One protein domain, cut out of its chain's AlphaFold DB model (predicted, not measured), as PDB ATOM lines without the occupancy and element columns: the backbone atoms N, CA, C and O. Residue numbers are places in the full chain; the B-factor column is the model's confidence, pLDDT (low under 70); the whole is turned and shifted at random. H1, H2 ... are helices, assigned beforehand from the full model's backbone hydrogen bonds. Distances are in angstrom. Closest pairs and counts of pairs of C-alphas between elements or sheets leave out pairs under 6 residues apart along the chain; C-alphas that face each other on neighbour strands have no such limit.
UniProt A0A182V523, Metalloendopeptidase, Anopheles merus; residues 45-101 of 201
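This is residues 45 to 101 of the 201 residues of the protein "Metalloendopeptidase" of Anopheles merus (UniProt A0A182V523). There is little regular structure: the longest helix, H2, and the short H1 make one run, and a long unnamed stretch, residues 65 to 101, folds back from beyond H2 toward the H1 end. Residues 67 to 72 stick out at the turn, and residues 90 to 95 near the other end. The printed part has 57 residues, with two named helices, H1 then H2, and no named strand; the class is all helix, with 13 residues in named elements. It is loose, with a radius of gyration of the C-alphas of 13.8 A, and only just elongated, spanning 43 by 24 by 14 A.

H2, residues 56 to 64, is 12.2 A long, from C-alpha 56 at (63.998, 79.439, -21.101) to C-alpha 64 at (56.300, 71.015, -16.680). H1, residues 48 to 51, begins at C-alpha 48, (70.051, 89.391, -14.546).

H2 and H1 are apart, joined by a tight link of 4 residues. In H2 every O i to N i+4 pair is within hydrogen-bond range; H1 is too short for such a pair, and its one O i to N i+3 pair is not within range.

The C-alphas farthest apart, of Thr 69 and Thr 99, are 43.7 A apart. The printed part has no cut. Its mean pLDDT is 70.2; residues 45 to 50, 84 and 87 to 101 are under 70.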
ATOM      1  N   HIS A  45      63.936  93.262  -9.206       67.38
ATOM      2  CA  HIS A  45      64.524  94.553  -9.559       67.38
ATOM      3  C   HIS A  45      66.066  94.567  -9.601       67.38
ATOM      4  O   HIS A  45      66.642  95.465 -10.216       67.38
ATOM      5  N   LEU A  46      66.751  93.603  -8.970       68.25
ATOM      6  CA  LEU A  46      68.217  93.478  -9.023       68.25
ATOM      7  C   LEU A  46      68.707  92.933 -10.378       68.25
ATOM      8  O   LEU A  46      69.867  93.135 -10.746       68.25
ATOM      9  N   GLY A  47      67.800  92.327 -11.151       69.06
ATOM     10  CA  GLY A  47      67.992  91.973 -12.549       69.06
ATOM     11  C   GLY A  47      68.966  90.814 -12.814       69.06
ATOM     12  O   GLY A  47      69.504  90.198 -11.889       69.06
ATOM     13  N   PRO A  48      69.244  90.539 -14.101       69.56
ATOM     14  CA  PRO A  48      70.051  89.391 -14.546       69.56
ATOM     15  C   PRO A  48      71.507  89.427 -14.074       69.56
ATOM     16  O   PRO A  48      72.224  88.440 -14.037       69.56
ATOM     17  N   ASN A  49      71.933  90.610 -13.665       64.12
ATOM     18  CA  ASN A  49      73.226  90.925 -13.093       64.12
ATOM     19  C   ASN A  49      73.520  90.241 -11.746       64.12
ATOM     20  O   ASN A  49      74.684  90.193 -11.343       64.12
ATOM     21  N   LEU A  50      72.479  89.805 -11.031       68.31
ATOM     22  CA  LEU A  50      72.582  89.069  -9.770       68.31
ATOM     23  C   LEU A  50      72.163  87.609  -9.936       68.31
ATOM     24  O   LEU A  50      72.804  86.720  -9.383       68.31
ATOM     25  N   PHE A  51      71.077  87.382 -10.666       70.31
ATOM     26  CA  PHE A  51      70.473  86.060 -10.764       70.31
ATOM     27  C   PHE A  51      70.963  85.267 -11.972       70.31
ATOM     28  O   PHE A  51      70.795  84.062 -11.976       70.31
ATOM     29  N   GLY A  52      71.610  85.901 -12.953       72.12
ATOM     30  CA  GLY A  52      71.836  85.323 -14.276       72.12
ATOM     31  C   GLY A  52      70.631  85.528 -15.199       72.12
ATOM     32  O   GLY A  52      69.580  86.016 -14.780       72.12
ATOM     33  N   GLU A  53      70.790  85.167 -16.471       80.06
ATOM     34  CA  GLU A  53      69.673  85.090 -17.418       80.06
ATOM     35  C   GLU A  53      69.035  83.695 -17.323       80.06
ATOM     36  O   GLU A  53      69.761  82.702 -17.451       80.06
ATOM     37  N   PRO A  54      67.714  83.592 -17.090       77.50
ATOM     38  CA  PRO A  54      67.018  82.313 -17.062       77.50
ATOM     39  C   PRO A  54      67.183  81.558 -18.380       77.50
ATOM     40  O   PRO A  54      66.921  82.098 -19.456       77.50
ATOM     41  N   ASP A  55      67.555  80.285 -18.292       82.81
ATOM     42  CA  ASP A  55      67.460  79.384 -19.435       82.81
ATOM     43  C   ASP A  55      65.978  79.062 -19.673       82.81
ATOM     44  O   ASP A  55      65.330  78.415 -18.845       82.81
ATOM     45  N   GLU A  56      65.419  79.578 -20.772       84.69
ATOM     46  CA  GLU A  56      63.998  79.439 -21.101       84.69
ATOM     47  C   GLU A  56      63.620  77.989 -21.440       84.69
ATOM     48  O   GLU A  56      62.484  77.573 -21.203       84.69
ATOM     49  N   GLU A  57      64.554  77.204 -21.987       84.25
ATOM     50  CA  GLU A  57      64.309  75.801 -22.323       84.25
ATOM     51  C   GLU A  57      64.293  74.954 -21.053       84.25
ATOM     52  O   GLU A  57      63.319  74.240 -20.810       84.25
ATOM     53  N   VAL A  58      65.302  75.105 -20.192       82.38
ATOM     54  CA  VAL A  58      65.349  74.387 -18.910       82.38
ATOM     55  C   VAL A  58      64.217  74.839 -17.986       82.38
ATOM     56  O   VAL A  58      63.567  74.003 -17.363       82.38
ATOM     57  N   GLY A  59      63.891  76.134 -17.959       81.25
ATOM     58  CA  GLY A  59      62.766  76.653 -17.179       81.25
ATOM     59  C   GLY A  59      61.425  76.032 -17.586       81.25
ATOM     60  O   GLY A  59      60.594  75.739 -16.729       81.25
ATOM     61  N   LYS A  60      61.218  75.753 -18.881       85.44
ATOM     62  CA  LYS A  60      60.034  75.018 -19.362       85.44
ATOM     63  C   LYS A  60      60.059  73.547 -18.963       85.44
ATOM     64  O   LYS A  60      58.992  72.998 -18.698       85.44
ATOM     65  N   LEU A  61      61.225  72.906 -18.951       85.50
ATOM     66  CA  LEU A  61      61.352  71.516 -18.506       85.50
ATOM     67  C   LEU A  61      60.996  71.390 -17.023       85.50
ATOM     68  O   LEU A  61      60.166  70.560 -16.673       85.50
ATOM     69  N   VAL A  62      61.541  72.272 -16.184       82.81
ATOM     70  CA  VAL A  62      61.259  72.323 -14.743       82.81
ATOM     71  C   VAL A  62      59.786  72.634 -14.480       82.81
ATOM     72  O   VAL A  62      59.134  71.919 -13.729       82.81
ATOM     73  N   ALA A  63      59.225  73.662 -15.129       83.94
ATOM     74  CA  ALA A  63      57.834  74.071 -14.908       83.94
ATOM     75  C   ALA A  63      56.800  73.005 -15.310       83.94
ATOM     76  O   ALA A  63      55.677  73.024 -14.811       83.94
ATOM     77  N   ASN A  64      57.164  72.103 -16.224       85.88
ATOM     78  CA  ASN A  64      56.300  71.015 -16.680       85.88
ATOM     79  C   ASN A  64      56.651  69.660 -16.050       85.88
ATOM     80  O   ASN A  64      55.960  68.687 -16.348       85.88
ATOM     81  N   PHE A  65      57.694  69.583 -15.216       85.75
ATOM     82  CA  PHE A  65      58.106  68.342 -14.572       85.75
ATOM     83  C   PHE A  65      57.069  67.906 -13.536       85.75
ATOM     84  O   PHE A  65      56.692  68.666 -12.640       85.75
ATOM     85  N   ASN A  66      56.636  66.655 -13.638       84.06
ATOM     86  CA  ASN A  66      55.739  66.022 -12.691       84.06
ATOM     87  C   ASN A  66      56.456  64.863 -11.973       84.06
ATOM     88  O   ASN A  66      56.717  63.831 -12.597       84.06
ATOM     89  N   PRO A  67      56.693  64.966 -10.650       79.06
ATOM     90  CA  PRO A  67      57.427  63.954  -9.890       79.06
ATOM     91  C   PRO A  67      56.722  62.590  -9.822       79.06
ATOM     92  O   PRO A  67      57.355  61.593  -9.483       79.06
ATOM     93  N   GLU A  68      55.420  62.522 -10.116       82.19
ATOM     94  CA  GLU A  68      54.659  61.270 -10.100       82.19
ATOM     95  C   GLU A  68      54.719  60.511 -11.432       82.19
ATOM     96  O   GLU A  68      54.544  59.290 -11.452       82.19
ATOM     97  N   THR A  69      54.930  61.217 -12.549       84.19
ATOM     98  CA  THR A  69      54.843  60.631 -13.899       84.19
ATOM     99  C   THR A  69      56.159  60.627 -14.652       84.19
ATOM    100  O   THR A  69      56.366  59.753 -15.496       84.19
ATOM    101  N   ASP A  70      57.039  61.578 -14.362       83.06
ATOM    102  CA  ASP A  70      58.275  61.763 -15.103       83.06
ATOM    103  C   ASP A  70      59.410  60.992 -14.428       83.06
ATOM    104  O   ASP A  70      59.595  61.023 -13.212       83.06
ATOM    105  N   ALA A  71      60.176  60.252 -15.230       73.25
ATOM    106  CA  ALA A  71      61.313  59.489 -14.738       73.25
ATOM    107  C   ALA A  71      62.559  60.384 -14.676       73.25
ATOM    108  O   ALA A  71      63.039  60.838 -15.714       73.25
ATOM    109  N   GLY A  72      63.103  60.588 -13.476       77.69
ATOM    110  CA  GLY A  72      64.336  61.346 -13.246       77.69
ATOM    111  C   GLY A  72      64.211  62.329 -12.085       77.69
ATOM    112  O   GLY A  72      63.147  62.452 -11.484       77.69
ATOM    113  N   ASN A  73      65.305  63.018 -11.770       76.50
ATOM    114  CA  ASN A  73      65.312  64.096 -10.785       76.50
ATOM    115  C   ASN A  73      65.212  65.441 -11.511       76.50
ATOM    116  O   ASN A  73      65.933  65.669 -12.482       76.50
ATOM    117  N   VAL A  74      64.359  66.347 -11.023       79.12
ATOM    118  CA  VAL A  74      64.204  67.708 -11.576       79.12
ATOM    119  C   VAL A  74      65.534  68.481 -11.609       79.12
ATOM    120  O   VAL A  74      65.775  69.283 -12.506       79.12
ATOM    121  N   GLU A  75      66.439  68.164 -10.683       74.69
ATOM    122  CA  GLU A  75      67.788  68.730 -10.574       74.69
ATOM    123  C   GLU A  75      68.706  68.363 -11.749       74.69
ATOM    124  O   GLU A  75      69.700  69.038 -12.003       74.69
ATOM    125  N   GLU A  76      68.386  67.295 -12.483       78.00
ATOM    126  CA  GLU A  76      69.173  66.815 -13.623       78.00
ATOM    127  C   GLU A  76      68.698  67.417 -14.958       78.00
ATOM    128  O   GLU A  76      69.290  67.145 -16.005       78.00
ATOM    129  N   LEU A  77      67.646  68.249 -14.945       78.38
ATOM    130  CA  LEU A  77      67.036  68.814 -16.155       78.38
ATOM    131  C   LEU A  77      67.815  69.987 -16.767       78.38
ATOM    132  O   LEU A  77      67.469  70.422 -17.866       78.38
ATOM    133  N   GLY A  78      68.871  70.491 -16.116       78.25
ATOM    134  CA  GLY A  78      69.751  71.486 -16.730       78.25
ATOM    135  C   GLY A  78      70.600  72.309 -15.764       78.25
ATOM    136  O   GLY A  78      71.291  71.775 -14.905       78.25
ATOM    137  N   SER A  79      70.621  73.624 -15.987       74.19
ATOM    138  CA  SER A  79      71.533  74.584 -15.346       74.19
ATOM    139  C   SER A  79      71.068  75.113 -13.983       74.19
ATOM    140  O   SER A  79      71.854  75.768 -13.295       74.19
ATOM    141  N   TYR A  80      69.822  74.838 -13.584       73.00
ATOM    142  CA  TYR A  80      69.281  75.242 -12.287       73.00
ATOM    143  C   TYR A  80      69.754  74.294 -11.183       73.00
ATOM    144  O   TYR A  80      69.732  73.074 -11.321       73.00
ATOM    145  N   VAL A  81      70.173  74.871 -10.063       70.69
ATOM    146  CA  VAL A  81      70.549  74.152  -8.844       70.69
ATOM    147  C   VAL A  81      69.271  73.753  -8.102       70.69
ATOM    148  O   VAL A  81      68.341  74.549  -8.043       70.69
ATOM    149  N   GLU A  82      69.203  72.525  -7.580       74.69
ATOM    150  CA  GLU A  82      67.978  71.925  -6.997       74.69
ATOM    151  C   GLU A  82      66.748  71.959  -7.940       74.69
ATOM    152  O   GLU A  82      65.606  71.807  -7.519       74.69
ATOM    153  N   GLY A  83      66.970  72.150  -9.245       70.12
ATOM    154  CA  GLY A  83      65.914  72.202 -10.253       70.12
ATOM    155  C   GLY A  83      65.209  73.552 -10.389       70.12
ATOM    156  O   GLY A  83      64.590  73.768 -11.419       70.12
ATOM    157  N   ASP A  84      65.330  74.491  -9.450       64.88
ATOM    158  CA  ASP A  84      64.613  75.778  -9.507       64.88
ATOM    159  C   ASP A  84      65.468  77.015  -9.169       64.88
ATOM    160  O   ASP A  84      65.033  78.149  -9.390       64.88
ATOM    161  N   MET A  85      66.711  76.839  -8.708       72.62
ATOM    162  CA  MET A  85      67.590  77.955  -8.362       72.62
ATOM    163  C   MET A  85      68.560  78.311  -9.486       72.62
ATOM    164  O   MET A  85      69.492  77.571  -9.804       72.62
ATOM    165  N   LEU A  86      68.414  79.517 -10.030       73.38
ATOM    166  CA  LEU A  86      69.415  80.113 -10.907       73.38
ATOM    167  C   LEU A  86      70.513  80.752 -10.045       73.38
ATOM    168  O   LEU A  86      70.267  81.729  -9.336       73.38
ATOM    169  N   ILE A  87      71.719  80.180 -10.065       68.62
ATOM    170  CA  ILE A  87      72.857  80.696  -9.297       68.62
ATOM    171  C   ILE A  87      73.980  81.082 -10.254       68.62
ATOM    172  O   ILE A  87      74.669  80.215 -10.792       68.62
ATOM    173  N   ASP A  88      74.240  82.383 -10.382       65.00
ATOM    174  CA  ASP A  88      75.499  82.864 -10.949       65.00
ATOM    175  C   ASP A  88      76.632  82.573  -9.950       65.00
ATOM    176  O   ASP A  88      76.810  83.266  -8.944       65.00
ATOM    177  N   ARG A  89      77.368  81.478 -10.169       55.94
ATOM    178  CA  ARG A  89      78.579  81.162  -9.402       55.94
ATOM    179  C   ARG A  89      79.791  81.692 -10.166       55.94
ATOM    180  O   ARG A  89      80.337  80.954 -10.986       55.94
ATOM    181  N   PRO A  90      80.284  82.914  -9.890       53.03
ATOM    182  CA  PRO A  90      81.575  83.311 -10.424       53.03
ATOM    183  C   PRO A  90      82.634  82.334  -9.907       53.03
ATOM    184  O   PRO A  90      82.698  82.037  -8.710       53.03
ATOM    185  N   GLU A  91      83.482  81.834 -10.803       45.38
ATOM    186  CA  GLU A  91      84.630  81.008 -10.439       45.38
ATOM    187  C   GLU A  91      85.615  81.830  -9.586       45.38
ATOM    188  O   GLU A  91      86.533  82.480 -10.087       45.38
ATOM    189  N   GLY A  92      85.423  81.863  -8.264       51.75
ATOM    190  CA  GLY A  92      86.330  82.582  -7.375       51.75
ATOM    191  C   GLY A  92      85.836  82.797  -5.947       51.75
ATOM    192  O   GLY A  92      84.650  82.883  -5.663       51.75
ATOM    193  N   ARG A  93      86.795  82.959  -5.024       43.28
ATOM    194  CA  ARG A  93      86.583  83.318  -3.601       43.28
ATOM    195  C   ARG A  93      86.201  84.788  -3.377       43.28
ATOM    196  O   ARG A  93      86.246  85.266  -2.245       43.28
ATOM    197  N   ASN A  94      85.897  85.518  -4.443       45.69
ATOM    198  CA  ASN A  94      85.569  86.930  -4.371       45.69
ATOM    199  C   ASN A  94      84.057  87.056  -4.520       45.69
ATOM    200  O   ASN A  94      83.485  86.470  -5.434       45.69
ATOM    201  N   GLY A  95      83.422  87.804  -3.615       50.03
ATOM    202  CA  GLY A  95      82.007  88.139  -3.754       50.03
ATOM    203  C   GLY A  95      81.717  88.741  -5.131       50.03
ATOM    204  O   GLY A  95      82.616  89.309  -5.764       50.03
ATOM    205  N   LEU A  96      80.468  88.599  -5.580       50.28
ATOM    206  CA  LEU A  96      79.986  89.111  -6.861       50.28
ATOM    207  C   LEU A  96      80.517  90.532  -7.086       50.28
ATOM    208  O   LEU A  96      80.333  91.433  -6.260       50.28
ATOM    209  N   SER A  97      81.243  90.724  -8.189       45.12
ATOM    210  CA  SER A  97      81.969  91.968  -8.462       45.12
ATOM    211  C   SER A  97      81.047  93.116  -8.890       45.12
ATOM    212  O   SER A  97      81.539  94.230  -9.095       45.12
ATOM    213  N   ASN A  98      79.740  92.861  -8.974       51.88
ATOM    214  CA  ASN A  98      78.716  93.765  -9.464       51.88
ATOM    215  C   ASN A  98      78.471  94.948  -8.511       51.88
ATOM    216  O   ASN A  98      78.492  94.823  -7.290       51.88
ATOM    217  N   THR A  99      78.218  96.132  -9.059       45.00
ATOM    218  CA  THR A  99      77.918  97.338  -8.277       45.00
ATOM    219  C   THR A  99      76.605  97.206  -7.500       45.00
ATOM    220  O   THR A  99      76.503  97.772  -6.418       45.00
ATOM    221  N   ALA A 100      75.637  96.427  -8.002       49.19
ATOM    222  CA  ALA A 100      74.379  96.134  -7.304       49.19
ATOM    223  C   ALA A 100      74.548  95.140  -6.136       49.19
ATOM    224  O   ALA A 100      73.753  95.141  -5.203       49.19
ATOM    225  N   THR A 101      75.603  94.318  -6.166       46.88
ATOM    226  CA  THR A 101      75.947  93.351  -5.104       46.88
ATOM    227  C   THR A 101      76.974  93.900  -4.124       46.88
ATOM    228  O   THR A 101      77.260  93.297  -3.088       46.88
TER     229      THR A 101